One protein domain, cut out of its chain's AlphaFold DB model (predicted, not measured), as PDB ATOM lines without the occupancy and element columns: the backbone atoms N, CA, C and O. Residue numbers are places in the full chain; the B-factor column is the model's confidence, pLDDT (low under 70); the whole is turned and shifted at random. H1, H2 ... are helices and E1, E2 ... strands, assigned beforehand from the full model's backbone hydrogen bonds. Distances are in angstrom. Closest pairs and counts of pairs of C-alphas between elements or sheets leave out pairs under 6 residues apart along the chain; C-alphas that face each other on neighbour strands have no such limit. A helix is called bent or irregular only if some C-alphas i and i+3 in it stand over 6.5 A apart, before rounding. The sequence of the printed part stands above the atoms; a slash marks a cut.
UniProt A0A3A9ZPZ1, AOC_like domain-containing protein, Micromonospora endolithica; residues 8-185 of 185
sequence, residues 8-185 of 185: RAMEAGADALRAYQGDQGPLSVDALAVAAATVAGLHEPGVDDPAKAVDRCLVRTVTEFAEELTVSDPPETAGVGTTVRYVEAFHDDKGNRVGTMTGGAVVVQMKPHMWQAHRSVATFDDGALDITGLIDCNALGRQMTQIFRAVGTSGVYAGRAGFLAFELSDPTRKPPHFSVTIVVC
ATOM      1  N   ARG A   8     -27.914 -83.412 -65.997       92.75
ATOM      2  CA  ARG A   8     -27.435 -82.027 -65.865       92.75
ATOM      3  C   ARG A   8     -27.374 -81.308 -67.209       92.75
ATOM      4  O   ARG A   8     -27.718 -80.133 -67.286       92.75
ATOM      5  N   ALA A   9     -26.978 -82.004 -68.274       91.44
ATOM      6  CA  ALA A   9     -26.965 -81.436 -69.619       91.44
ATOM      7  C   ALA A   9     -28.381 -81.311 -70.200       91.44
ATOM      8  O   ALA A   9     -28.678 -80.343 -70.900       91.44
ATOM      9  N   MET A  10     -29.280 -82.242 -69.865       92.19
ATOM     10  CA  MET A  10     -30.685 -82.191 -70.286       92.19
ATOM     11  C   MET A  10     -31.442 -80.999 -69.687       92.19
ATOM     12  O   MET A  10     -32.324 -80.445 -70.343       92.19
ATOM     13  N   GLU A  11     -31.095 -80.593 -68.465       92.31
ATOM     14  CA  GLU A  11     -31.756 -79.497 -67.748       92.31
ATOM     15  C   GLU A  11     -31.025 -78.144 -67.857       92.31
ATOM     16  O   GLU A  11     -31.585 -77.116 -67.471       92.31
ATOM     17  N   ALA A  12     -29.830 -78.098 -68.458       88.62
ATOM     18  CA  ALA A  12     -29.021 -76.879 -68.579       88.62
ATOM     19  C   ALA A  12     -29.757 -75.712 -69.271       88.62
ATOM     20  O   ALA A  12     -29.575 -74.549 -68.907       88.62
ATOM     21  N   GLY A  13     -30.634 -76.005 -70.237       85.06
ATOM     22  CA  GLY A  13     -31.472 -74.991 -70.883       85.06
ATOM     23  C   GLY A  13     -32.469 -74.330 -69.920       85.06
ATOM     24  O   GLY A  13     -32.646 -73.109 -69.931       85.06
ATOM     25  N   ALA A  14     -33.062 -75.104 -69.007       88.81
ATOM     26  CA  ALA A  14     -33.963 -74.575 -67.985       88.81
ATOM     27  C   ALA A  14     -33.216 -73.700 -66.963       88.81
ATOM     28  O   ALA A  14     -33.740 -72.672 -66.525       88.81
ATOM     29  N   ASP A  15     -31.981 -74.066 -66.609       85.94
ATOM     30  CA  ASP A  15     -31.103 -73.232 -65.781       85.94
ATOM     31  C   ASP A  15     -30.777 -71.898 -66.455       85.94
ATOM     32  O   ASP A  15     -30.899 -70.843 -65.828       85.94
ATOM     33  N   ALA A  16     -30.436 -71.926 -67.744       84.38
ATOM     34  CA  ALA A  16     -30.140 -70.728 -68.521       84.38
ATOM     35  C   ALA A  16     -31.344 -69.777 -68.621       84.38
ATOM     36  O   ALA A  16     -31.202 -68.574 -68.406       84.38
ATOM     37  N   LEU A  17     -32.555 -70.303 -68.850       85.88
ATOM     38  CA  LEU A  17     -33.784 -69.497 -68.859       85.88
ATOM     39  C   LEU A  17     -34.030 -68.780 -67.525       85.88
ATOM     40  O   LEU A  17     -34.517 -67.652 -67.517       85.88
ATOM     41  N   ARG A  18     -33.669 -69.402 -66.394       85.25
ATOM     42  CA  ARG A  18     -33.755 -68.771 -65.065       85.25
ATOM     43  C   ARG A  18     -32.679 -67.713 -64.839       85.25
ATOM     44  O   ARG A  18     -32.915 -66.759 -64.105       85.25
ATOM     45  N   ALA A  19     -31.506 -67.899 -65.436       78.75
ATOM     46  CA  ALA A  19     -30.366 -66.997 -65.315       78.75
ATOM     47  C   ALA A  19     -30.384 -65.836 -66.323       78.75
ATOM     48  O   ALA A  19     -29.527 -64.959 -66.229       78.75
ATOM     49  N   TYR A  20     -31.319 -65.830 -67.279       75.69
ATOM     50  CA  TYR A  20     -31.371 -64.851 -68.359       75.69
ATOM     51  C   TYR A  20     -31.449 -63.410 -67.838       75.69
ATOM     52  O   TYR A  20     -32.341 -63.052 -67.067       75.69
ATOM     53  N   GLN A  21     -30.510 -62.580 -68.297       71.38
ATOM     54  CA  GLN A  21     -30.405 -61.161 -67.934       71.38
ATOM     55  C   GLN A  21     -30.437 -60.216 -69.148       71.38
ATOM     56  O   GLN A  21     -30.393 -59.006 -68.960       71.38
ATOM     57  N   GLY A  22     -30.563 -60.734 -70.377       64.75
ATOM     58  CA  GLY A  22     -30.594 -59.910 -71.594       64.75
ATOM     59  C   GLY A  22     -29.230 -59.487 -72.151       64.75
ATOM     60  O   GLY A  22     -29.199 -58.757 -73.137       64.75
ATOM     61  N   ASP A  23     -28.119 -59.967 -71.584       64.69
ATOM     62  CA  ASP A  23     -26.750 -59.639 -72.015       64.69
ATOM     63  C   ASP A  23     -26.301 -60.471 -73.231       64.69
ATOM     64  O   ASP A  23     -25.361 -61.268 -73.166       64.69
ATOM     65  N   GLN A  24     -26.980 -60.291 -74.363       70.44
ATOM     66  CA  GLN A  24     -26.547 -60.883 -75.627       70.44
ATOM     67  C   GLN A  24     -25.329 -60.122 -76.168       70.44
ATOM     68  O   GLN A  24     -25.389 -58.914 -76.395       70.44
ATOM     69  N   GLY A  25     -24.225 -60.837 -76.395       69.25
ATOM     70  CA  GLY A  25     -23.002 -60.299 -77.000       69.25
ATOM     71  C   GLY A  25     -22.584 -61.044 -78.269       69.25
ATOM     72  O   GLY A  25     -21.436 -61.485 -78.315       69.25
ATOM     73  N   PRO A  26     -23.481 -61.230 -79.263       75.62
ATOM     74  CA  PRO A  26     -23.201 -62.065 -80.423       75.62
ATOM     75  C   PRO A  26     -22.046 -61.487 -81.233       75.62
ATOM     76  O   PRO A  26     -21.969 -60.276 -81.475       75.62
ATOM     77  N   LEU A  27     -21.152 -62.362 -81.681       82.81
ATOM     78  CA  LEU A  27     -19.992 -61.962 -82.464       82.81
ATOM     79  C   LEU A  27     -20.296 -62.171 -83.950       82.81
ATOM     80  O   LEU A  27     -20.553 -63.288 -84.394       82.81
ATOM     81  N   SER A  28     -20.286 -61.092 -84.737       89.38
ATOM     82  CA  SER A  28     -20.522 -61.198 -86.183       89.38
ATOM     83  C   SER A  28     -19.444 -62.059 -86.849       89.38
ATOM     84  O   SER A  28     -18.268 -61.932 -86.500       89.38
ATOM     85  N   VAL A  29     -19.827 -62.838 -87.865       91.44
ATOM     86  CA  VAL A  29     -18.907 -63.635 -88.698       91.44
ATOM     87  C   VAL A  29     -17.721 -62.799 -89.187       91.44
ATOM     88  O   VAL A  29     -16.583 -63.242 -89.065       91.44
ATOM     89  N   ASP A  30     -17.969 -61.578 -89.665       92.88
ATOM     90  CA  ASP A  30     -16.924 -60.701 -90.205       92.88
ATOM     91  C   ASP A  30     -15.875 -60.342 -89.146       92.88
ATOM     92  O   ASP A  30     -14.675 -60.453 -89.389       92.88
ATOM     93  N   ALA A  31     -16.313 -59.980 -87.937       92.75
ATOM     94  CA  ALA A  31     -15.405 -59.710 -86.823       92.75
ATOM     95  C   ALA A  31     -14.575 -60.950 -86.441       92.75
ATOM     96  O   ALA A  31     -13.374 -60.835 -86.184       92.75
ATOM     97  N   LEU A  32     -15.187 -62.139 -86.446       94.69
ATOM     98  CA  LEU A  32     -14.491 -63.396 -86.163       94.69
ATOM     99  C   LEU A  32     -13.473 -63.741 -87.263       94.69
ATOM    100  O   LEU A  32     -12.366 -64.187 -86.959       94.69
ATOM    101  N   ALA A  33     -13.814 -63.485 -88.526       95.38
ATOM    102  CA  ALA A  33     -12.938 -63.692 -89.672       95.38
ATOM    103  C   ALA A  33     -11.745 -62.737 -89.675       95.38
ATOM    104  O   ALA A  33     -10.615 -63.179 -89.870       95.38
ATOM    105  N   VAL A  34     -11.961 -61.455 -89.374       94.81
ATOM    106  CA  VAL A  34     -10.875 -60.481 -89.203       94.81
ATOM    107  C   VAL A  34      -9.937 -60.919 -88.078       94.81
ATOM    108  O   VAL A  34      -8.717 -60.902 -88.254       94.81
ATOM    109  N   ALA A  35     -10.476 -61.378 -86.944       94.56
ATOM    110  CA  ALA A  35      -9.665 -61.895 -85.846       94.56
ATOM    111  C   ALA A  35      -8.853 -63.135 -86.264       94.56
ATOM    112  O   ALA A  35      -7.651 -63.205 -85.995       94.56
ATOM    113  N   ALA A  36      -9.476 -64.096 -86.951       96.25
ATOM    114  CA  ALA A  36      -8.805 -65.300 -87.441       96.25
ATOM    115  C   ALA A  36      -7.688 -64.960 -88.444       96.25
ATOM    116  O   ALA A  36      -6.551 -65.398 -88.263       96.25
ATOM    117  N   ALA A  37      -7.972 -64.107 -89.431       95.31
ATOM    118  CA  ALA A  37      -7.004 -63.654 -90.426       95.31
ATOM    119  C   ALA A  37      -5.835 -62.882 -89.795       95.31
ATOM    120  O   ALA A  37      -4.692 -63.065 -90.210       95.31
ATOM    121  N   THR A  38      -6.099 -62.068 -88.767       93.62
ATOM    122  CA  THR A  38      -5.052 -61.349 -88.020       93.62
ATOM    123  C   THR A  38      -4.099 -62.330 -87.344       93.62
ATOM    124  O   THR A  38      -2.882 -62.222 -87.485       93.62
ATOM    125  N   VAL A  39      -4.633 -63.341 -86.651       90.81
ATOM    126  CA  VAL A  39      -3.812 -64.363 -85.981       90.81
ATOM    127  C   VAL A  39      -3.055 -65.241 -86.982       90.81
ATOM    128  O   VAL A  39      -1.960 -65.708 -86.673       90.81
ATOM    129  N   ALA A  40      -3.603 -65.443 -88.178       90.44
ATOM    130  CA  ALA A  40      -2.936 -66.142 -89.274       90.44
ATOM    131  C   ALA A  40      -1.879 -65.282 -90.004       90.44
ATOM    132  O   ALA A  40      -1.190 -65.788 -90.887       90.44
ATOM    133  N   GLY A  41      -1.740 -63.992 -89.670       91.06
ATOM    134  CA  GLY A  41      -0.835 -63.066 -90.362       91.06
ATOM    135  C   GLY A  41      -1.287 -62.702 -91.783       91.06
ATOM    136  O   GLY A  41      -0.474 -62.280 -92.601       91.06
ATOM    137  N   LEU A  42      -2.572 -62.888 -92.092       90.88
ATOM    138  CA  LEU A  42      -3.186 -62.598 -93.393       90.88
ATOM    139  C   LEU A  42      -3.888 -61.233 -93.440       90.88
ATOM    140  O   LEU A  42      -4.399 -60.867 -94.503       90.88
ATOM    141  N   HIS A  43      -3.949 -60.530 -92.308       93.25
ATOM    142  CA  HIS A  43      -4.564 -59.215 -92.152       93.25
ATOM    143  C   HIS A  43      -3.802 -58.384 -91.112       93.25
ATOM    144  O   HIS A  43      -3.550 -58.862 -90.005       93.25
ATOM    145  N   GLU A  44      -3.486 -57.135 -91.448       93.50
ATOM    146  CA  GLU A  44      -2.948 -56.139 -90.522       93.50
ATOM    147  C   GLU A  44      -4.037 -55.121 -90.115       93.50
ATOM    148  O   GLU A  44      -4.482 -54.321 -90.951       93.50
ATOM    149  N   PRO A  45      -4.478 -55.117 -88.838       89.44
ATOM    150  CA  PRO A  45      -5.522 -54.212 -88.366       89.44
ATOM    151  C   PRO A  45      -5.178 -52.735 -88.582       89.44
ATOM    152  O   PRO A  45      -4.121 -52.258 -88.171       89.44
ATOM    153  N   GLY A  46      -6.106 -51.991 -89.186       88.50
ATOM    154  CA  GLY A  46      -5.939 -50.563 -89.483       88.50
ATOM    155  C   GLY A  46      -5.155 -50.261 -90.764       88.50
ATOM    156  O   GLY A  46      -5.071 -49.093 -91.144       88.50
ATOM    157  N   VAL A  47      -4.627 -51.287 -91.441       91.88
ATOM    158  CA  VAL A  47      -3.925 -51.167 -92.729       91.88
ATOM    159  C   VAL A  47      -4.721 -51.846 -93.838       91.88
ATOM    160  O   VAL A  47      -5.024 -51.224 -94.858       91.88
ATOM    161  N   ASP A  48      -5.080 -53.112 -93.635       89.56
ATOM    162  CA  ASP A  48      -5.788 -53.911 -94.626       89.56
ATOM    163  C   ASP A  48      -7.305 -53.677 -94.590       89.56
ATOM    164  O   ASP A  48      -7.894 -53.373 -93.553       89.56
ATOM    165  N   ASP A  49      -7.958 -53.881 -95.735       89.31
ATOM    166  CA  ASP A  49      -9.420 -53.881 -95.843       89.31
ATOM    167  C   ASP A  49     -10.010 -55.135 -95.159       89.31
ATOM    168  O   ASP A  49      -9.700 -56.255 -95.592       89.31
ATOM    169  N   PRO A  50     -10.871 -54.985 -94.132       87.44
ATOM    170  CA  PRO A  50     -11.522 -56.106 -93.456       87.44
ATOM    171  C   PRO A  50     -12.295 -57.036 -94.394       87.44
ATOM    172  O   PRO A  50     -12.273 -58.247 -94.188       87.44
ATOM    173  N   ALA A  51     -12.918 -56.518 -95.458       87.62
ATOM    174  CA  ALA A  51     -13.687 -57.346 -96.392       87.62
ATOM    175  C   ALA A  51     -12.799 -58.396 -97.084       87.62
ATOM    176  O   ALA A  51     -13.178 -59.556 -97.227       87.62
ATOM    177  N   LYS A  52     -11.555 -58.026 -97.413       86.12
ATOM    178  CA  LYS A  52     -10.578 -58.956 -98.001       86.12
ATOM    179  C   LYS A  52     -10.089 -60.011 -97.013       86.12
ATOM    180  O   LYS A  52      -9.613 -61.059 -97.448       86.12
ATOM    181  N   ALA A  53     -10.142 -59.733 -95.711       82.44
ATOM    182  CA  ALA A  53      -9.819 -60.719 -94.686       82.44
ATOM    183  C   ALA A  53     -10.904 -61.801 -94.624       82.44
ATOM    184  O   ALA A  53     -10.571 -62.983 -94.590       82.44
ATOM    185  N   VAL A  54     -12.179 -61.400 -94.704       86.50
ATOM    186  CA  VAL A  54     -13.326 -62.320 -94.740       86.50
ATOM    187  C   VAL A  54     -13.223 -63.281 -95.928       86.50
ATOM    188  O   VAL A  54     -13.294 -64.493 -95.731       86.50
ATOM    189  N   ASP A  55     -12.935 -62.771 -97.129       90.38
ATOM    190  CA  ASP A  55     -12.826 -63.575 -98.360       90.38
ATOM    191  C   ASP A  55     -11.729 -64.659 -98.322       90.38
ATOM    192  O   ASP A  55     -11.737 -65.598 -99.121       90.38
ATOM    193  N   ARG A  56     -10.747 -64.537 -97.420       88.94
ATOM    194  CA  ARG A  56      -9.627 -65.489 -97.287       88.94
ATOM    195  C   ARG A  56      -9.926 -66.641 -96.330       88.94
ATOM    196  O   ARG A  56      -9.185 -67.631 -96.316       88.94
ATOM    197  N   CYS A  57     -10.983 -66.522 -95.540       96.38
ATOM    198  CA  CYS A  57     -11.299 -67.448 -94.469       96.38
ATOM    199  C   CYS A  57     -12.398 -68.431 -94.881       96.38
ATOM    200  O   CYS A  57     -13.320 -68.109 -95.625       96.38
ATOM    201  N   LEU A  58     -12.305 -69.656 -94.370       97.00
ATOM    202  CA  LEU A  58     -13.399 -70.613 -94.423       97.00
ATOM    203  C   LEU A  58     -14.332 -70.331 -93.254       97.00
ATOM    204  O   LEU A  58     -13.877 -70.280 -92.112       97.00
ATOM    205  N   VAL A  59     -15.619 -70.181 -93.548       96.62
ATOM    206  CA  VAL A  59     -16.668 -69.925 -92.560       96.62
ATOM    207  C   VAL A  59     -17.655 -71.082 -92.572       96.62
ATOM    208  O   VAL A  59     -18.097 -71.521 -93.634       96.62
ATOM    209  N   ARG A  60     -18.036 -71.553 -91.386       96.75
ATOM    210  CA  ARG A  60     -19.087 -72.553 -91.211       96.75
ATOM    211  C   ARG A  60     -19.936 -72.205 -89.995       96.75
ATOM    212  O   ARG A  60     -19.418 -72.175 -88.885       96.75
ATOM    213  N   THR A  61     -21.234 -72.001 -90.208       97.12
ATOM    214  CA  THR A  61     -22.218 -71.814 -89.132       97.12
ATOM    215  C   THR A  61     -23.145 -73.021 -89.080       97.12
ATOM    216  O   THR A  61     -23.688 -73.427 -90.106       97.12
ATOM    217  N   VAL A  62     -23.293 -73.615 -87.899       98.06
ATOM    218  CA  VAL A  62     -24.071 -74.836 -87.659       98.06
ATOM    219  C   VAL A  62     -24.806 -74.749 -86.327       98.06
ATOM    220  O   VAL A  62     -24.429 -73.990 -85.434       98.06
ATOM    221  N   THR A  63     -25.855 -75.552 -86.190       98.38
ATOM    222  CA  THR A  63     -26.474 -75.842 -84.896       98.38
ATOM    223  C   THR A  63     -25.817 -77.076 -84.292       98.38
ATOM    224  O   THR A  63     -25.668 -78.090 -84.972       98.38
ATOM    225  N   GLU A  64     -25.455 -77.009 -83.019       97.94
ATOM    226  CA  GLU A  64     -24.861 -78.103 -82.254       97.94
ATOM    227  C   GLU A  64     -25.793 -78.533 -81.115       97.94
ATOM    228  O   GLU A  64     -26.439 -77.700 -80.474       97.94
ATOM    229  N   PHE A  65     -25.864 -79.838 -80.852       96.69
ATOM    230  CA  PHE A  65     -26.434 -80.384 -79.621       96.69
ATOM    231  C   PHE A  65     -25.823 -81.752 -79.287       96.69
ATOM    232  O   PHE A  65     -25.382 -82.487 -80.176       96.69
ATOM    233  N   ALA A  66     -25.829 -82.105 -78.000       97.06
ATOM    234  CA  ALA A  66     -25.279 -83.366 -77.509       97.06
ATOM    235  C   ALA A  66     -26.149 -84.574 -77.898       97.06
ATOM    236  O   ALA A  66     -27.364 -84.581 -77.690       97.06
ATOM    237  N   GLU A  67     -25.513 -85.622 -78.415       96.06
ATOM    238  CA  GLU A  67     -26.115 -86.946 -78.623       96.06
ATOM    239  C   GLU A  67     -25.743 -87.905 -77.489       96.06
ATOM    240  O   GLU A  67     -26.577 -88.692 -77.039       96.06
ATOM    241  N   GLU A  68     -24.513 -87.788 -76.987       97.19
ATOM    242  CA  GLU A  68     -24.005 -88.507 -75.822       97.19
ATOM    243  C   GLU A  68     -23.258 -87.531 -74.918       97.19
ATOM    244  O   GLU A  68     -22.467 -86.714 -75.386       97.19
ATOM    245  N   LEU A  69     -23.480 -87.620 -73.609       97.38
ATOM    246  CA  LEU A  69     -22.736 -86.838 -72.631       97.38
ATOM    247  C   LEU A  69     -22.698 -87.584 -71.306       97.38
ATOM    248  O   LEU A  69     -23.730 -87.867 -70.707       97.38
ATOM    249  N   THR A  70     -21.493 -87.859 -70.828       97.00
ATOM    250  CA  THR A  70     -21.263 -88.498 -69.531       97.00
ATOM    251  C   THR A  70     -20.459 -87.573 -68.642       97.00
ATOM    252  O   THR A  70     -19.498 -86.943 -69.090       97.00
ATOM    253  N   VAL A  71     -20.842 -87.503 -67.371       96.56
ATOM    254  CA  VAL A  71     -20.127 -86.731 -66.360       96.56
ATOM    255  C   VAL A  71     -19.571 -87.674 -65.300       96.56
ATOM    256  O   VAL A  71     -20.222 -88.628 -64.882       96.56
ATOM    257  N   SER A  72     -18.330 -87.433 -64.892       96.56
ATOM    258  CA  SER A  72     -17.645 -88.179 -63.840       96.56
ATOM    259  C   SER A  72     -17.133 -87.213 -62.781       96.56
ATOM    260  O   SER A  72     -16.190 -86.453 -63.022       96.56
ATOM    261  N   ASP A  73     -17.769 -87.261 -61.614       94.69
ATOM    262  CA  ASP A  73     -17.472 -86.407 -60.469       94.69
ATOM    263  C   ASP A  73     -16.387 -87.056 -59.585       94.69
ATOM    264  O   ASP A  73     -16.574 -88.180 -59.106       94.69
ATOM    265  N   PRO A  74     -15.242 -86.392 -59.341       91.25
ATOM    266  CA  PRO A  74     -14.268 -86.890 -58.384       91.25
ATOM    267  C   PRO A  74     -14.788 -86.711 -56.950       91.25
ATOM    268  O   PRO A  74     -15.419 -85.692 -56.639       91.25
ATOM    269  N   PRO A  75     -14.498 -87.663 -56.047       87.06
ATOM    270  CA  PRO A  75     -14.945 -87.586 -54.663       87.06
ATOM    271  C   PRO A  75     -14.357 -86.358 -53.953       87.06
ATOM    272  O   PRO A  75     -13.202 -86.003 -54.167       87.06
ATOM    273  N   GLU A  76     -15.157 -85.735 -53.084       82.62
ATOM    274  CA  GLU A  76     -14.720 -84.710 -52.113       82.62
ATOM    275  C   GLU A  76     -14.167 -83.387 -52.691       82.62
ATOM    276  O   GLU A  76     -13.564 -82.593 -51.973       82.62
ATOM    277  N   THR A  77     -14.423 -83.076 -53.963       85.19
ATOM    278  CA  THR A  77     -13.887 -81.867 -54.631       85.19
ATOM    279  C   THR A  77     -14.868 -80.698 -54.764       85.19
ATOM    280  O   THR A  77     -14.547 -79.676 -55.376       85.19
ATOM    281  N   ALA A  78     -16.095 -80.850 -54.257       87.75
ATOM    282  CA  ALA A  78     -17.198 -79.912 -54.495       87.75
ATOM    283  C   ALA A  78     -17.411 -79.564 -55.992       87.75
ATOM    284  O   ALA A  78     -17.874 -78.470 -56.317       87.75
ATOM    285  N   GLY A  79     -17.070 -80.490 -56.897       91.38
ATOM    286  CA  GLY A  79     -17.260 -80.374 -58.343       91.38
ATOM    287  C   GLY A  79     -16.016 -79.950 -59.133       91.38
ATOM    288  O   GLY A  79     -16.000 -80.120 -60.350       91.38
ATOM    289  N   VAL A  80     -14.952 -79.449 -58.496       96.44
ATOM    290  CA  VAL A  80     -13.699 -79.127 -59.207       96.44
ATOM    291  C   VAL A  80     -12.988 -80.415 -59.634       96.44
ATOM    292  O   VAL A  80     -12.849 -81.352 -58.860       96.44
ATOM    293  N   GLY A  81     -12.524 -80.477 -60.878       97.00
ATOM    294  CA  GLY A  81     -11.951 -81.689 -61.466       97.00
ATOM    295  C   GLY A  81     -12.992 -82.661 -62.024       97.00
ATOM    296  O   GLY A  81     -12.608 -83.703 -62.550       97.00
ATOM    297  N   THR A  82     -14.287 -82.329 -61.950       97.75
ATOM    298  CA  THR A  82     -15.338 -83.061 -62.673       97.75
ATOM    299  C   THR A  82     -14.992 -83.117 -64.147       97.75
ATOM    300  O   THR A  82     -14.676 -82.094 -64.757       97.75
ATOM    301  N   THR A  83     -15.038 -84.319 -64.711       97.94
ATOM    302  CA  THR A  83     -14.743 -84.544 -66.126       97.94
ATOM    303  C   THR A  83     -16.025 -84.817 -66.891       97.94
ATOM    304  O   THR A  83     -16.932 -85.476 -66.386       97.94
ATOM    305  N   VAL A  84     -16.090 -84.310 -68.114       98.00
ATOM    306  CA  VAL A  84     -17.194 -84.529 -69.046       98.00
ATOM    307  C   VAL A  84     -16.623 -85.170 -70.301       98.00
ATOM    308  O   VAL A  84     -15.559 -84.763 -70.769       98.00
ATOM    309  N   ARG A  85     -17.317 -86.160 -70.854       98.25
ATOM    310  CA  ARG A  85     -17.066 -86.694 -72.199       98.25
ATOM    311  C   ARG A  85     -18.336 -86.556 -73.011       98.25
ATOM    312  O   ARG A  85     -19.399 -86.905 -72.499       98.25
ATOM    313  N   TYR A  86     -18.219 -86.085 -74.243       98.06
ATOM    314  CA  TYR A  86     -19.373 -85.814 -75.091       98.06
ATOM    315  C   TYR A  86     -19.144 -86.214 -76.547       98.06
ATOM    316  O   TYR A  86     -18.014 -86.214 -77.052       98.06
ATOM    317  N   VAL A  87     -20.260 -86.532 -77.197       98.31
ATOM    318  CA  VAL A  87     -20.422 -86.622 -78.645       98.31
ATOM    319  C   VAL A  87     -21.582 -85.706 -79.018       98.31
ATOM    320  O   VAL A  87     -22.698 -85.875 -78.526       98.31
ATOM    321  N   GLU A  88     -21.320 -84.737 -79.882       98.00
ATOM    322  CA  GLU A  88     -22.290 -83.746 -80.350       98.00
ATOM    323  C   GLU A  88     -22.459 -83.843 -81.863       98.00
ATOM    324  O   GLU A  88     -21.526 -84.190 -82.591       98.00
ATOM    325  N   ALA A  89     -23.649 -83.509 -82.349       98.31
ATOM    326  CA  ALA A  89     -23.949 -83.480 -83.772       98.31
ATOM    327  C   ALA A  89     -24.077 -82.045 -84.282       98.31
ATOM    328  O   ALA A  89     -24.808 -81.234 -83.712       98.31
ATOM    329  N   PHE A  90     -23.433 -81.769 -85.417       98.62
ATOM    330  CA  PHE A  90     -23.591 -80.516 -86.145       98.62
ATOM    331  C   PHE A  90     -24.653 -80.651 -87.224       98.62
ATOM    332  O   PHE A  90     -24.604 -81.580 -88.034       98.62
ATOM    333  N   HIS A  91     -25.563 -79.686 -87.272       98.50
ATOM    334  CA  HIS A  91     -26.625 -79.598 -88.260       98.50
ATOM    335  C   HIS A  91     -26.576 -78.266 -89.012       98.50
ATOM    336  O   HIS A  91     -26.259 -77.229 -88.428       98.50
ATOM    337  N   ASP A  92     -26.881 -78.296 -90.307       97.06
ATOM    338  CA  ASP A  92     -27.049 -77.085 -91.115       97.06
ATOM    339  C   ASP A  92     -28.372 -76.356 -90.795       97.06
ATOM    340  O   ASP A  92     -29.161 -76.771 -89.944       97.06
ATOM    341  N   ASP A  93     -28.624 -75.253 -91.498       95.19
ATOM    342  CA  ASP A  93     -29.842 -74.438 -91.385       95.19
ATOM    343  C   ASP A  93     -31.131 -75.184 -91.780       95.19
ATOM    344  O   ASP A  93     -32.232 -74.784 -91.397       95.19
ATOM    345  N   LYS A  94     -31.003 -76.285 -92.523       96.00
ATOM    346  CA  LYS A  94     -32.101 -77.165 -92.942       96.00
ATOM    347  C   LYS A  94     -32.302 -78.338 -91.985       96.00
ATOM    348  O   LYS A  94     -33.230 -79.120 -92.184       96.00
ATOM    349  N   GLY A  95     -31.463 -78.466 -90.957       94.88
ATOM    350  CA  GLY A  95     -31.504 -79.566 -90.003       94.88
ATOM    351  C   GLY A  95     -30.900 -80.868 -90.533       94.88
ATOM    352  O   GLY A  95     -31.174 -81.924 -89.966       94.88
ATOM    353  N   ASN A  96     -30.090 -80.832 -91.593       97.75
ATOM    354  CA  ASN A  96     -29.313 -81.994 -92.023       97.75
ATOM    355  C   ASN A  96     -28.051 -82.103 -91.178       97.75
ATOM    356  O   ASN A  96     -27.375 -81.104 -90.942       97.75
ATOM    357  N   ARG A  97     -27.688 -83.322 -90.776       98.06
ATOM    358  CA  ARG A  97     -26.403 -83.565 -90.118       98.06
ATOM    359  C   ARG A  97     -25.262 -83.320 -91.103       98.06
ATOM    360  O   ARG A  97     -25.262 -83.884 -92.193       98.06
ATOM    361  N   VAL A  98     -24.284 -82.520 -90.693       98.38
ATOM    362  CA  VAL A  98     -23.110 -82.156 -91.506       98.38
ATOM    363  C   VAL A  98     -21.781 -82.487 -90.838       98.38
ATOM    364  O   VAL A  98     -20.735 -82.378 -91.473       98.38
ATOM    365  N   GLY A  99     -21.799 -82.878 -89.565       98.44
ATOM    366  CA  GLY A  99     -20.594 -83.249 -88.838       98.44
ATOM    367  C   GLY A  99     -20.874 -83.739 -87.425       98.44
ATOM    368  O   GLY A  99     -22.025 -83.847 -86.991       98.44
ATOM    369  N   THR A 100     -19.791 -84.026 -86.715       98.69
ATOM    370  CA  THR A 100     -19.795 -84.516 -85.335       98.69
ATOM    371  C   THR A 100     -18.629 -83.891 -84.581       98.69
ATOM    372  O   THR A 100     -17.538 -83.756 -85.138       98.69
ATOM    373  N   MET A 101     -18.825 -83.563 -83.309       98.56
ATOM    374  CA  MET A 101     -17.747 -83.218 -82.391       98.56
ATOM    375  C   MET A 101     -17.611 -84.300 -81.324       98.56
ATOM    376  O   MET A 101     -18.598 -84.804 -80.797       98.56
ATOM    377  N   THR A 102     -16.380 -84.700 -81.023       98.69
ATOM    378  CA  THR A 102     -16.089 -85.631 -79.928       98.69
ATOM    379  C   THR A 102     -15.003 -85.044 -79.058       98.69
ATOM    380  O   THR A 102     -13.951 -84.630 -79.551       98.69
ATOM    381  N   GLY A 103     -15.233 -85.012 -77.754       98.25
ATOM    382  CA  GLY A 103     -14.272 -84.413 -76.851       98.25
ATOM    383  C   GLY A 103     -14.588 -84.611 -75.389       98.25
ATOM    384  O   GLY A 103     -15.330 -85.508 -74.980       98.25
ATOM    385  N   GLY A 104     -13.961 -83.757 -74.594       98.31
ATOM    386  CA  GLY A 104     -14.216 -83.693 -73.176       98.31
ATOM    387  C   GLY A 104     -13.924 -82.326 -72.592       98.31
ATOM    388  O   GLY A 104     -13.353 -81.441 -73.238       98.31
ATOM    389  N   ALA A 105     -14.339 -82.179 -71.344       98.62
ATOM    390  CA  ALA A 105     -14.103 -80.996 -70.545       98.62
ATOM    391  C   ALA A 105     -13.676 -81.375 -69.127       98.62
ATOM    392  O   ALA A 105     -13.967 -82.473 -68.644       98.62
ATOM    393  N   VAL A 106     -12.998 -80.451 -68.456       98.50
ATOM    394  CA  VAL A 106     -12.690 -80.532 -67.029       98.50
ATOM    395  C   VAL A 106     -13.148 -79.246 -66.361       98.50
ATOM    396  O   VAL A 106     -12.775 -78.154 -66.788       98.50
ATOM    397  N   VAL A 107     -13.931 -79.371 -65.293       98.44
ATOM    398  CA  VAL A 107     -14.310 -78.245 -64.438       98.44
ATOM    399  C   VAL A 107     -13.079 -77.767 -63.677       98.44
ATOM    400  O   VAL A 107     -12.538 -78.494 -62.845       98.44
ATOM    401  N   VAL A 108     -12.642 -76.536 -63.929       97.94
ATOM    402  CA  VAL A 108     -11.476 -75.941 -63.251       97.94
ATOM    403  C   VAL A 108     -11.876 -75.051 -62.077       97.94
ATOM    404  O   VAL A 108     -11.088 -74.841 -61.159       97.94
ATOM    405  N   GLN A 109     -13.111 -74.550 -62.078       96.75
ATOM    406  CA  GLN A 109     -13.664 -73.712 -61.020       96.75
ATOM    407  C   GLN A 109     -15.189 -73.846 -61.006       96.75
ATOM    408  O   GLN A 109     -15.781 -74.020 -62.063       96.75
ATOM    409  N   MET A 110     -15.818 -73.726 -59.830       95.19
ATOM    410  CA  MET A 110     -17.284 -73.748 -59.675       95.19
ATOM    411  C   MET A 110     -17.892 -72.399 -59.260       95.19
ATOM    412  O   MET A 110     -19.061 -72.145 -59.534       95.19
ATOM    413  N   LYS A 111     -17.142 -71.549 -58.545       94.31
ATOM    414  CA  LYS A 111     -17.633 -70.274 -57.994       94.31
ATOM    415  C   LYS A 111     -16.566 -69.175 -58.098       94.31
ATOM    416  O   LYS A 111     -15.390 -69.503 -57.964       94.31
ATOM    417  N   PRO A 112     -16.951 -67.891 -58.270       93.88
ATOM    418  CA  PRO A 112     -18.329 -67.394 -58.404       93.88
ATOM    419  C   PRO A 112     -18.988 -67.782 -59.732       93.88
ATOM    420  O   PRO A 112     -20.204 -67.919 -59.772       93.88
ATOM    421  N   HIS A 113     -18.185 -68.021 -60.768       94.44
ATOM    422  CA  HIS A 113     -18.599 -68.639 -62.023       94.44
ATOM    423  C   HIS A 113     -17.911 -70.002 -62.193       94.44
ATOM    424  O   HIS A 113     -16.784 -70.201 -61.713       94.44
ATOM    425  N   MET A 114     -18.598 -70.916 -62.870       97.12
ATOM    426  CA  MET A 114     -18.118 -72.219 -63.288       97.12
ATOM    427  C   MET A 114     -17.325 -72.075 -64.582       97.12
ATOM    428  O   MET A 114     -17.845 -71.594 -65.586       97.12
ATOM    429  N   TRP A 115     -16.082 -72.539 -64.550       98.38
ATOM    430  CA  TRP A 115     -15.184 -72.533 -65.695       98.38
ATOM    431  C   TRP A 115     -14.835 -73.957 -66.095       98.38
ATOM    432  O   TRP A 115     -14.543 -74.797 -65.235       98.38
ATOM    433  N   GLN A 116     -14.819 -74.213 -67.398       98.62
ATOM    434  CA  GLN A 116     -14.466 -75.512 -67.959       98.62
ATOM    435  C   GLN A 116     -13.374 -75.365 -69.011       98.62
ATOM    436  O   GLN A 116     -13.457 -74.523 -69.904       98.62
ATOM    437  N   ALA A 117     -12.342 -76.201 -68.907       98.69
ATOM    438  CA  ALA A 117     -11.337 -76.366 -69.947       98.69
ATOM    439  C   ALA A 117     -11.772 -77.500 -70.880       98.69
ATOM    440  O   ALA A 117     -11.989 -78.619 -70.417       98.69
ATOM    441  N   HIS A 118     -11.877 -77.223 -72.174       98.81
ATOM    442  CA  HIS A 118     -12.357 -78.144 -73.199       98.81
ATOM    443  C   HIS A 118     -11.258 -78.501 -74.193       98.81
ATOM    444  O   HIS A 118     -10.435 -77.662 -74.579       98.81
ATOM    445  N   ARG A 119     -11.320 -79.743 -74.673       98.69
ATOM    446  CA  ARG A 119     -10.610 -80.198 -75.865       98.69
ATOM    447  C   ARG A 119     -11.479 -81.185 -76.633       98.69
ATOM    448  O   ARG A 119     -11.945 -82.171 -76.061       98.69
ATOM    449  N   SER A 120     -11.644 -80.943 -77.922       98.69
ATOM    450  CA  SER A 120     -12.455 -81.770 -78.810       98.69
ATOM    451  C   SER A 120     -11.887 -81.801 -80.224       98.69
ATOM    452  O   SER A 120     -11.015 -81.010 -80.586       98.69
ATOM    453  N   VAL A 121     -12.382 -82.748 -81.013       98.81
ATOM    454  CA  VAL A 121     -12.153 -82.837 -82.453       98.81
ATOM    455  C   VAL A 121     -13.501 -82.703 -83.145       98.81
ATOM    456  O   VAL A 121     -14.407 -83.503 -82.901       98.81
ATOM    457  N   ALA A 122     -13.629 -81.700 -84.007       98.75
ATOM    458  CA  ALA A 122     -14.759 -81.530 -84.907       98.75
ATOM    459  C   ALA A 122     -14.438 -82.209 -86.243       98.75
ATOM    460  O   ALA A 122     -13.405 -81.923 -86.846       98.75
ATOM    461  N   THR A 123     -15.311 -83.100 -86.707       98.75
ATOM    462  CA  THR A 123     -15.175 -83.818 -87.981       98.75
ATOM    463  C   THR A 123     -16.353 -83.500 -88.893       98.75
ATOM    464  O   THR A 123     -17.511 -83.638 -88.494       98.75
ATOM    465  N   PHE A 124     -16.042 -83.121 -90.125       98.62
ATOM    466  CA  PHE A 124     -16.967 -82.902 -91.233       98.62
ATOM    467  C   PHE A 124     -16.547 -83.784 -92.419       98.62
ATOM    468  O   PHE A 124     -15.436 -84.318 -92.442       98.62
ATOM    469  N   ASP A 125     -17.399 -83.895 -93.439       98.12
ATOM    470  CA  ASP A 125     -17.079 -84.657 -94.659       98.12
ATOM    471  C   ASP A 125     -15.851 -84.109 -95.408       98.12
ATOM    472  O   ASP A 125     -15.157 -84.844 -96.113       98.12
ATOM    473  N   ASP A 126     -15.574 -82.812 -95.259       98.38
ATOM    474  CA  ASP A 126     -14.501 -82.099 -95.949       98.38
ATOM    475  C   ASP A 126     -13.231 -81.909 -95.110       98.38
ATOM    476  O   ASP A 126     -12.258 -81.340 -95.609       98.38
ATOM    477  N   GLY A 127     -13.193 -82.398 -93.867       98.62
ATOM    478  CA  GLY A 127     -12.009 -82.341 -93.013       98.62
ATOM    479  C   GLY A 127     -12.321 -82.262 -91.521       98.62
ATOM    480  O   GLY A 127     -13.468 -82.350 -91.091       98.62
ATOM    481  N   ALA A 128     -11.272 -82.081 -90.721       98.81
ATOM    482  CA  ALA A 128     -11.373 -82.035 -89.269       98.81
ATOM    483  C   ALA A 128     -10.595 -80.865 -88.657       98.81
ATOM    484  O   ALA A 128      -9.633 -80.358 -89.248       98.81
ATOM    485  N   LEU A 129     -11.011 -80.463 -87.456       98.81
ATOM    486  CA  LEU A 129     -10.374 -79.433 -86.643       98.81
ATOM    487  C   LEU A 129     -10.198 -79.905 -85.198       98.81
ATOM    488  O   LEU A 129     -11.117 -80.472 -84.609       98.81
ATOM    489  N   ASP A 130      -9.049 -79.589 -84.610       98.69
ATOM    490  CA  ASP A 130      -8.837 -79.618 -83.165       98.69
ATOM    491  C   ASP A 130      -9.376 -78.316 -82.561       98.69
ATOM    492  O   ASP A 130      -9.001 -77.215 -82.981       98.69
ATOM    493  N   ILE A 131     -10.232 -78.445 -81.551       98.75
ATOM    494  CA  ILE A 131     -10.852 -77.332 -80.833       98.75
ATOM    495  C   ILE A 131     -10.397 -77.363 -79.374       98.75
ATOM    496  O   ILE A 131     -10.426 -78.400 -78.708       98.75
ATOM    497  N   THR A 132      -9.960 -76.216 -78.859       98.62
ATOM    498  CA  THR A 132      -9.518 -76.065 -77.464       98.62
ATOM    499  C   THR A 132      -9.972 -74.731 -76.897       98.62
ATOM    500  O   THR A 132      -9.945 -73.716 -77.589       98.62
ATOM    501  N   GLY A 133     -10.380 -74.700 -75.632       98.31
ATOM    502  CA  GLY A 133     -10.839 -73.457 -75.017       98.31
ATOM    503  C   GLY A 133     -11.032 -73.564 -73.515       98.31
ATOM    504  O   GLY A 133     -11.127 -74.659 -72.964       98.31
ATOM    505  N   LEU A 134     -11.074 -72.410 -72.860       98.44
ATOM    506  CA  LEU A 134     -11.454 -72.256 -71.462       98.44
ATOM    507  C   LEU A 134     -12.662 -71.324 -71.445       98.44
ATOM    508  O   LEU A 134     -12.523 -70.156 -71.804       98.44
ATOM    509  N   ILE A 135     -13.827 -71.847 -71.072       97.88
ATOM    510  CA  ILE A 135     -15.089 -71.108 -71.153       97.88
ATOM    511  C   ILE A 135     -15.703 -70.878 -69.782       97.88
ATOM    512  O   ILE A 135     -15.521 -71.679 -68.860       97.88
ATOM    513  N   ASP A 136     -16.466 -69.798 -69.682       97.62
ATOM    514  CA  ASP A 136     -17.309 -69.480 -68.539       97.62
ATOM    515  C   ASP A 136     -18.728 -69.992 -68.810       97.62
ATOM    516  O   ASP A 136     -19.497 -69.427 -69.594       97.62
ATOM    517  N   CYS A 137     -19.092 -71.093 -68.157       95.44
ATOM    518  CA  CYS A 137     -20.388 -71.733 -68.357       95.44
ATOM    519  C   CYS A 137     -21.542 -70.902 -67.779       95.44
ATOM    520  O   CYS A 137     -22.673 -71.007 -68.253       95.44
ATOM    521  N   ASN A 138     -21.281 -70.063 -66.769       93.88
ATOM    522  CA  ASN A 138     -22.296 -69.148 -66.256       93.88
ATOM    523  C   ASN A 138     -22.554 -68.007 -67.238       93.88
ATOM    524  O   ASN A 138     -23.712 -67.652 -67.440       93.88
ATOM    525  N   ALA A 139     -21.509 -67.460 -67.860       93.81
ATOM    526  CA  ALA A 139     -21.645 -66.467 -68.922       93.81
ATOM    527  C   ALA A 139     -22.394 -67.046 -70.133       93.81
ATOM    528  O   ALA A 139     -23.338 -66.427 -70.622       93.81
ATOM    529  N   LEU A 140     -22.064 -68.274 -70.548       93.50
ATOM    530  CA  LEU A 140     -22.790 -68.992 -71.599       93.50
ATOM    531  C   LEU A 140     -24.281 -69.162 -71.265       93.50
ATOM    532  O   LEU A 140     -25.139 -68.877 -72.098       93.50
ATOM    533  N   GLY A 141     -24.609 -69.567 -70.033       90.75
ATOM    534  CA  GLY A 141     -25.996 -69.669 -69.564       90.75
ATOM    535  C   GLY A 141     -26.734 -68.322 -69.528       90.75
ATOM    536  O   GLY A 141     -27.959 -68.288 -69.609       90.75
ATOM    537  N   ARG A 142     -25.999 -67.206 -69.464       90.12
ATOM    538  CA  ARG A 142     -26.519 -65.835 -69.611       90.12
ATOM    539  C   ARG A 142     -26.535 -65.344 -71.065       90.12
ATOM    540  O   ARG A 142     -26.809 -64.171 -71.284       90.12
ATOM    541  N   GLN A 143     -26.313 -66.235 -72.036       88.25
ATOM    542  CA  GLN A 143     -26.272 -65.972 -73.482       88.25
ATOM    543  C   GLN A 143     -25.077 -65.132 -73.963       88.25
ATOM    544  O   GLN A 143     -25.140 -64.504 -75.020       88.25
ATOM    545  N   MET A 144     -23.960 -65.150 -73.230       92.38
ATOM    546  CA  MET A 144     -22.701 -64.584 -73.717       92.38
ATOM    547  C   MET A 144     -21.942 -65.590 -74.587       92.38
ATOM    548  O   MET A 144     -21.732 -66.738 -74.181       92.38
ATOM    549  N   THR A 145     -21.449 -65.134 -75.737       95.06
ATOM    550  CA  THR A 145     -20.608 -65.919 -76.648       95.06
ATOM    551  C   THR A 145     -19.313 -66.359 -75.981       95.06
ATOM    552  O   THR A 145     -18.596 -65.551 -75.387       95.06
ATOM    553  N   GLN A 146     -18.988 -67.643 -76.107       96.81
ATOM    554  CA  GLN A 146     -17.703 -68.201 -75.692       96.81
ATOM    555  C   GLN A 146     -16.846 -68.497 -76.925       96.81
ATOM    556  O   GLN A 146     -17.364 -68.941 -77.949       96.81
ATOM    557  N   ILE A 147     -15.537 -68.252 -76.836       97.50
ATOM    558  CA  ILE A 147     -14.607 -68.430 -77.957       97.50
ATOM    559  C   ILE A 147     -13.624 -69.560 -77.659       97.50
ATOM    560  O   ILE A 147     -12.959 -69.574 -76.623       97.50
ATOM    561  N   PHE A 148     -13.480 -70.469 -78.615       98.50
ATOM    562  CA  PHE A 148     -12.481 -71.528 -78.624       98.50
ATOM    563  C   PHE A 148     -11.457 -71.271 -79.729       98.50
ATOM    564  O   PHE A 148     -11.764 -70.688 -80.771       98.50
ATOM    565  N   ARG A 149     -10.233 -71.757 -79.530       98.38
ATOM    566  CA  ARG A 149      -9.229 -71.864 -80.587       98.38
ATOM    567  C   ARG A 149      -9.568 -73.056 -81.476       98.38
ATOM    568  O   ARG A 149      -9.758 -74.156 -80.963       98.38
ATOM    569  N   ALA A 150      -9.559 -72.840 -82.788       98.50
ATOM    570  CA  ALA A 150      -9.718 -73.884 -83.796       98.50
ATOM    571  C   ALA A 150      -8.440 -74.027 -84.634       98.50
ATOM    572  O   ALA A 150      -7.864 -73.027 -85.070       98.50
ATOM    573  N   VAL A 151      -7.999 -75.262 -84.867       98.38
ATOM    574  CA  VAL A 151      -6.843 -75.586 -85.715       98.38
ATOM    575  C   VAL A 151      -7.226 -76.731 -86.639       98.38
ATOM    576  O   VAL A 151      -7.555 -77.818 -86.179       98.38
ATOM    577  N   GLY A 152      -7.192 -76.499 -87.945       98.50
ATOM    578  CA  GLY A 152      -7.535 -77.508 -88.931       98.50
ATOM    579  C   GLY A 152      -6.444 -78.563 -89.079       98.50
ATOM    580  O   GLY A 152      -5.276 -78.259 -89.335       98.50
ATOM    581  N   THR A 153      -6.837 -79.823 -88.925       98.56
ATOM    582  CA  THR A 153      -5.934 -80.979 -88.895       98.56
ATOM    583  C   THR A 153      -5.988 -81.804 -90.177       98.56
ATOM    584  O   THR A 153      -5.027 -82.508 -90.484       98.56
ATOM    585  N   SER A 154      -7.070 -81.714 -90.959       98.75
ATOM    586  CA  SER A 154      -7.213 -82.451 -92.221       98.75
ATOM    587  C   SER A 154      -8.158 -81.771 -93.219       98.75
ATOM    588  O   SER A 154      -8.877 -80.826 -92.884       98.75
ATOM    589  N   GLY A 155      -8.150 -82.268 -94.461       98.44
ATOM    590  CA  GLY A 155      -9.063 -81.832 -95.517       98.44
ATOM    591  C   GLY A 155      -8.905 -80.354 -95.879       98.44
ATOM    592  O   GLY A 155      -7.786 -79.840 -95.915       98.44
ATOM    593  N   VAL A 156     -10.015 -79.662 -96.135       98.19
ATOM    594  CA  VAL A 156     -10.015 -78.234 -96.517       98.19
ATOM    595  C   VAL A 156      -9.501 -77.314 -95.406       98.19
ATOM    596  O   VAL A 156      -9.059 -76.197 -95.684       98.19
ATOM    597  N   TYR A 157      -9.517 -77.791 -94.157       98.31
ATOM    598  CA  TYR A 157      -9.041 -77.046 -92.994       98.31
ATOM    599  C   TYR A 157      -7.542 -77.232 -92.737       98.31
ATOM    600  O   TYR A 157      -6.975 -76.467 -91.963       98.31
ATOM    601  N   ALA A 158      -6.882 -78.220 -93.352       98.12
ATOM    602  CA  ALA A 158      -5.495 -78.563 -93.044       98.12
ATOM    603  C   ALA A 158      -4.555 -77.345 -93.130       98.12
ATOM    604  O   ALA A 158      -4.462 -76.686 -94.164       98.12
ATOM    605  N   GLY A 159      -3.848 -77.063 -92.031       96.00
ATOM    606  CA  GLY A 159      -2.894 -75.953 -91.939       96.00
ATOM    607  C   GLY A 159      -3.516 -74.578 -91.670       96.00
ATOM    608  O   GLY A 159      -2.766 -73.620 -91.502       96.00
ATOM    609  N   ARG A 160      -4.848 -74.480 -91.587       97.31
ATOM    610  CA  ARG A 160      -5.573 -73.255 -91.224       97.31
ATOM    611  C   ARG A 160      -5.840 -73.208 -89.728       97.31
ATOM    612  O   ARG A 160      -5.990 -74.245 -89.078       97.31
ATOM    613  N   ALA A 161      -5.966 -72.017 -89.166       97.19
ATOM    614  CA  ALA A 161      -6.335 -71.827 -87.775       97.19
ATOM    615  C   ALA A 161      -7.237 -70.604 -87.589       97.19
ATOM    616  O   ALA A 161      -7.347 -69.715 -88.421       97.19
ATOM    617  N   GLY A 162      -7.920 -70.545 -86.460       97.88
ATOM    618  CA  GLY A 162      -8.848 -69.462 -86.197       97.88
ATOM    619  C   GLY A 162      -9.627 -69.732 -84.935       97.88
ATOM    620  O   GLY A 162      -9.033 -70.084 -83.911       97.88
ATOM    621  N   PHE A 163     -10.934 -69.551 -85.002       98.38
ATOM    622  CA  PHE A 163     -11.781 -69.524 -83.825       98.38
ATOM    623  C   PHE A 163     -13.117 -70.215 -84.069       98.38
ATOM    624  O   PHE A 163     -13.626 -70.244 -85.188       98.38
ATOM    625  N   LEU A 164     -13.681 -70.742 -82.989       98.31
ATOM    626  CA  LEU A 164     -15.057 -71.210 -82.913       98.31
ATOM    627  C   LEU A 164     -15.782 -70.336 -81.887       98.31
ATOM    628  O   LEU A 164     -15.341 -70.241 -80.743       98.31
ATOM    629  N   ALA A 165     -16.868 -69.692 -82.305       97.81
ATOM    630  CA  ALA A 165     -17.805 -68.996 -81.432       97.81
ATOM    631  C   ALA A 165     -18.962 -69.927 -81.068       97.81
ATOM    632  O   ALA A 165     -19.526 -70.571 -81.952       97.81
ATOM    633  N   PHE A 166     -19.282 -69.998 -79.777       97.06
ATOM    634  CA  PHE A 166     -20.253 -70.917 -79.191       97.06
ATOM    635  C   PHE A 166     -21.278 -70.148 -78.360       97.06
ATOM    636  O   PHE A 166     -20.916 -69.421 -77.427       97.06
ATOM    637  N   GLU A 167     -22.552 -70.299 -78.704       94.88
ATOM    638  CA  GLU A 167     -23.651 -69.517 -78.140       94.88
ATOM    639  C   GLU A 167     -24.854 -70.408 -77.854       94.88
ATOM    640  O   GLU A 167     -25.233 -71.232 -78.680       94.88
ATOM    641  N   LEU A 168     -25.505 -70.226 -76.708       94.12
ATOM    642  CA  LEU A 168     -26.770 -70.896 -76.415       94.12
ATOM    643  C   LEU A 168     -27.885 -70.303 -77.289       94.12
ATOM    644  O   LEU A 168     -28.274 -69.153 -77.085       94.12
ATOM    645  N   SER A 169     -28.402 -71.082 -78.243       92.94
ATOM    646  CA  SER A 169     -29.362 -70.602 -79.248       92.94
ATOM    647  C   SER A 169     -30.806 -70.989 -78.942       92.94
ATOM    648  O   SER A 169     -31.705 -70.172 -79.141       92.94
ATOM    649  N   ASP A 170     -31.043 -72.193 -78.417       93.75
ATOM    650  CA  ASP A 170     -32.377 -72.634 -78.003       93.75
ATOM    651  C   ASP A 170     -32.328 -73.369 -76.652       93.75
ATOM    652  O   ASP A 170     -32.086 -74.583 -76.595       93.75
ATOM    653  N   PRO A 171     -32.583 -72.653 -75.541       93.50
ATOM    654  CA  PRO A 171     -32.597 -73.240 -74.207       93.50
ATOM    655  C   PRO A 171     -33.883 -74.022 -73.891       93.50
ATOM    656  O   PRO A 171     -33.990 -74.607 -72.816       93.50
ATOM    657  N   THR A 172     -34.884 -74.030 -74.778       93.50
ATOM    658  CA  THR A 172     -36.149 -74.751 -74.544       93.50
ATOM    659  C   THR A 172     -36.064 -76.234 -74.918       93.50
ATOM    660  O   THR A 172     -36.937 -77.027 -74.557       93.50
ATOM    661  N   ARG A 173     -35.002 -76.618 -75.632       93.75
ATOM    662  CA  ARG A 173     -34.717 -77.987 -76.072       93.75
ATOM    663  C   ARG A 173     -34.030 -78.789 -74.968       93.75
ATOM    664  O   ARG A 173     -33.449 -78.231 -74.041       93.75
ATOM    665  N   LYS A 174     -34.111 -80.120 -75.075       92.88
ATOM    666  CA  LYS A 174     -33.497 -81.070 -74.137       92.88
ATOM    667  C   LYS A 174     -32.760 -82.186 -74.906       92.88
ATOM    668  O   LYS A 174     -33.449 -83.082 -75.409       92.88
ATOM    669  N   PRO A 175     -31.415 -82.156 -75.004       93.19
ATOM    670  CA  PRO A 175     -30.523 -81.099 -74.500       93.19
ATOM    671  C   PRO A 175     -30.712 -79.764 -75.255       93.19
ATOM    672  O   PRO A 175     -31.306 -79.764 -76.340       93.19
ATOM    673  N   PRO A 176     -30.268 -78.626 -74.685       95.50
ATOM    674  CA  PRO A 176     -30.348 -77.329 -75.353       95.50
ATOM    675  C   PRO A 176     -29.542 -77.324 -76.655       95.50
ATOM    676  O   PRO A 176     -28.570 -78.067 -76.795       95.50
ATOM    677  N   HIS A 177     -29.950 -76.483 -77.603       96.62
ATOM    678  CA  HIS A 177     -29.193 -76.286 -78.837       96.62
ATOM    679  C   HIS A 177     -28.271 -75.073 -78.717       96.62
ATOM    680  O   HIS A 177     -28.609 -74.073 -78.074       96.62
ATOM    681  N   PHE A 178     -27.141 -75.152 -79.407       96.88
ATOM    682  CA  PHE A 178     -26.144 -74.098 -79.487       96.88
ATOM    683  C   PHE A 178     -25.929 -73.667 -80.939       96.88
ATOM    684  O   PHE A 178     -25.994 -74.479 -81.861       96.88
ATOM    685  N   SER A 179     -25.708 -72.374 -81.151       96.44
ATOM    686  CA  SER A 179     -25.209 -71.824 -82.407       96.44
ATOM    687  C   SER A 179     -23.689 -71.855 -82.375       96.44
ATOM    688  O   SER A 179     -23.070 -71.421 -81.399       96.44
ATOM    689  N   VAL A 180     -23.097 -72.364 -83.450       97.69
ATOM    690  CA  VAL A 180     -21.654 -72.519 -83.584       97.69
ATOM    691  C   VAL A 180     -21.201 -71.895 -84.881       97.69
ATOM    692  O   VAL A 180     -21.679 -72.267 -85.950       97.69
ATOM    693  N   THR A 181     -20.251 -70.971 -84.801       97.88
ATOM    694  CA  THR A 181     -19.607 -70.383 -85.979       97.88
ATOM    695  C   THR A 181     -18.112 -70.635 -85.922       97.88
ATOM    696  O   THR A 181     -17.425 -70.150 -85.028       97.88
ATOM    697  N   ILE A 182     -17.606 -71.386 -86.894       98.19
ATOM    698  CA  ILE A 182     -16.190 -71.695 -87.067       98.19
ATOM    699  C   ILE A 182     -15.652 -70.817 -88.186       98.19
ATOM    700  O   ILE A 182     -16.201 -70.812 -89.289       98.19
ATOM    701  N   VAL A 183     -14.553 -70.116 -87.916       98.25
ATOM    702  CA  VAL A 183     -13.813 -69.376 -88.936       98.25
ATOM    703  C   VAL A 183     -12.338 -69.721 -88.857       98.25
ATOM    704  O   VAL A 183     -11.724 -69.558 -87.801       98.25
ATOM    705  N   VAL A 184     -11.767 -70.190 -89.968       98.25
ATOM    706  CA  VAL A 184     -10.340 -70.517 -90.064       98.25
ATOM    707  C   VAL A 184      -9.709 -69.996 -91.344       98.25
ATOM    708  O   VAL A 184     -10.295 -70.042 -92.429       98.25
ATOM    709  N   CYS A 185      -8.473 -69.542 -91.201       95.50
ATOM    710  CA  CYS A 185      -7.616 -69.031 -92.252       95.50
ATOM    711  C   CYS A 185      -6.202 -69.584 -91.961       95.50
ATOM    712  O   CYS A 185      -5.553 -69.992 -92.933       95.50
TER     713      CYS A 185
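Overview. This is residues 8 to 185 of the 185 residues of the protein "AOC_like domain-containing protein" of Micromonospora endolithica (UniProt A0A3A9ZPZ1). Eight antiparallel strands, E1 to E8, ring an axis as a closed barrel, with three helices, H1, H2 and H4, on its outside and a fourth, H3, packed on H2 and not on the barrel itself. H2 packs slantwise over E7 and E8 with the short H3 beside it, while H1 and the short H4 pack on each other nearer the barrel's other end. The printed part has 178 residues with four named helices and eight named strands, in the order H1 H2 H3 E1 E2 E3 E4 E5 H4 E6 E7 E8, and its class is mixed, helices and strands. It is compact, with a radius of gyration of the C-alphas of 16.6 A, and elongated, spanning 51 by 33 by 33 A.

Along the chain. H1 is residues 8 to 19, begins with C-alpha 8 at (-27.435, -82.027, -65.865) and is 15.3 A long; it is irregular, with C-alphas 10 and 13 7.3 A apart. H2 is residues 29 to 39, 15.4 A long, and H3 is residues 50 to 54. E1, the longest strand by residues, is residues 58 to 72, from C-alpha 58 at (-13.399, -70.613, -94.423), and covers 35.5 A; it bends by 69 degrees at residue 63. E2 is residues 83 to 91, 25.6 A. E3, residues 97 to 109, covers 33.3 A and bends by 52 degrees at residue 106. E4 is residues 115 to 124, 27.6 A, and E5 is residues 127 to 136, 28.2 A. H4, residues 137 to 141, follows with no residue between. E6 is residues 146 to 155, 25.6 A; E7 is residues 161 to 170, 27.8 A; E8 is residues 177 to 184, 22.7 A, ending with C-alpha 184 at (-10.340, -70.517, -90.064).

Arrangement. Round the barrel, E1 to E5 form a meander, each strand the antiparallel neighbour of the one before, and E6 to E8 form another. The hairpin E1 and E2 has N 67 and O 87 within hydrogen-bond range at 2.8 A, and the hairpin E4 and E5 has N 118 and O 133 at 2.8 A. E5 and E6, antiparallel neighbours at 164 degrees between their directions, have N 130 and O 151 at 2.8 A. The hairpin E6 and E7 stands at 126 degrees, with N 148 and O 164 at 2.8 A. E8 and E1 close the ring, antiparallel at 130 degrees, with N 60 and O 182 at 2.9 A. H2 is on the barrel, outside it, at a height over the sheet of 8.4 A. It lies over E7 and E8 and runs slantwise to the strands, at 36 degrees to E8 on the local plane; its closest C-alphas to E7 are those of Ala 36 and Gly 162, 4.3 A apart. H3 is not on the barrel but touches H2, the closest C-alphas being those of Ala 33 and Val 54 at 5.3 A. H1 and H4 are on the barrel and outside it, at heights of 6.7 A and 6.1 A, each over none of the strands. They touch, the closest C-alphas being those of Ala 16 and Gly 141 at 4.4 A. H1 and H2 are apart. In H2, H3 and H4 every O i to N i+4 pair is within hydrogen-bond range; in H1, 6 of 8 are.

Size, cuts and confidence. The two C-alphas farthest apart are those of Val 47 and Pro 75, at 53.8 A. The printed part has no cut and no long link; the link from H1 to H2, 9 residues, is short. Mean pLDDT of the printed part is 93.9, and the residues under 70 are 22 to 23 and 25, in that link. Residue 185 is the chain's last.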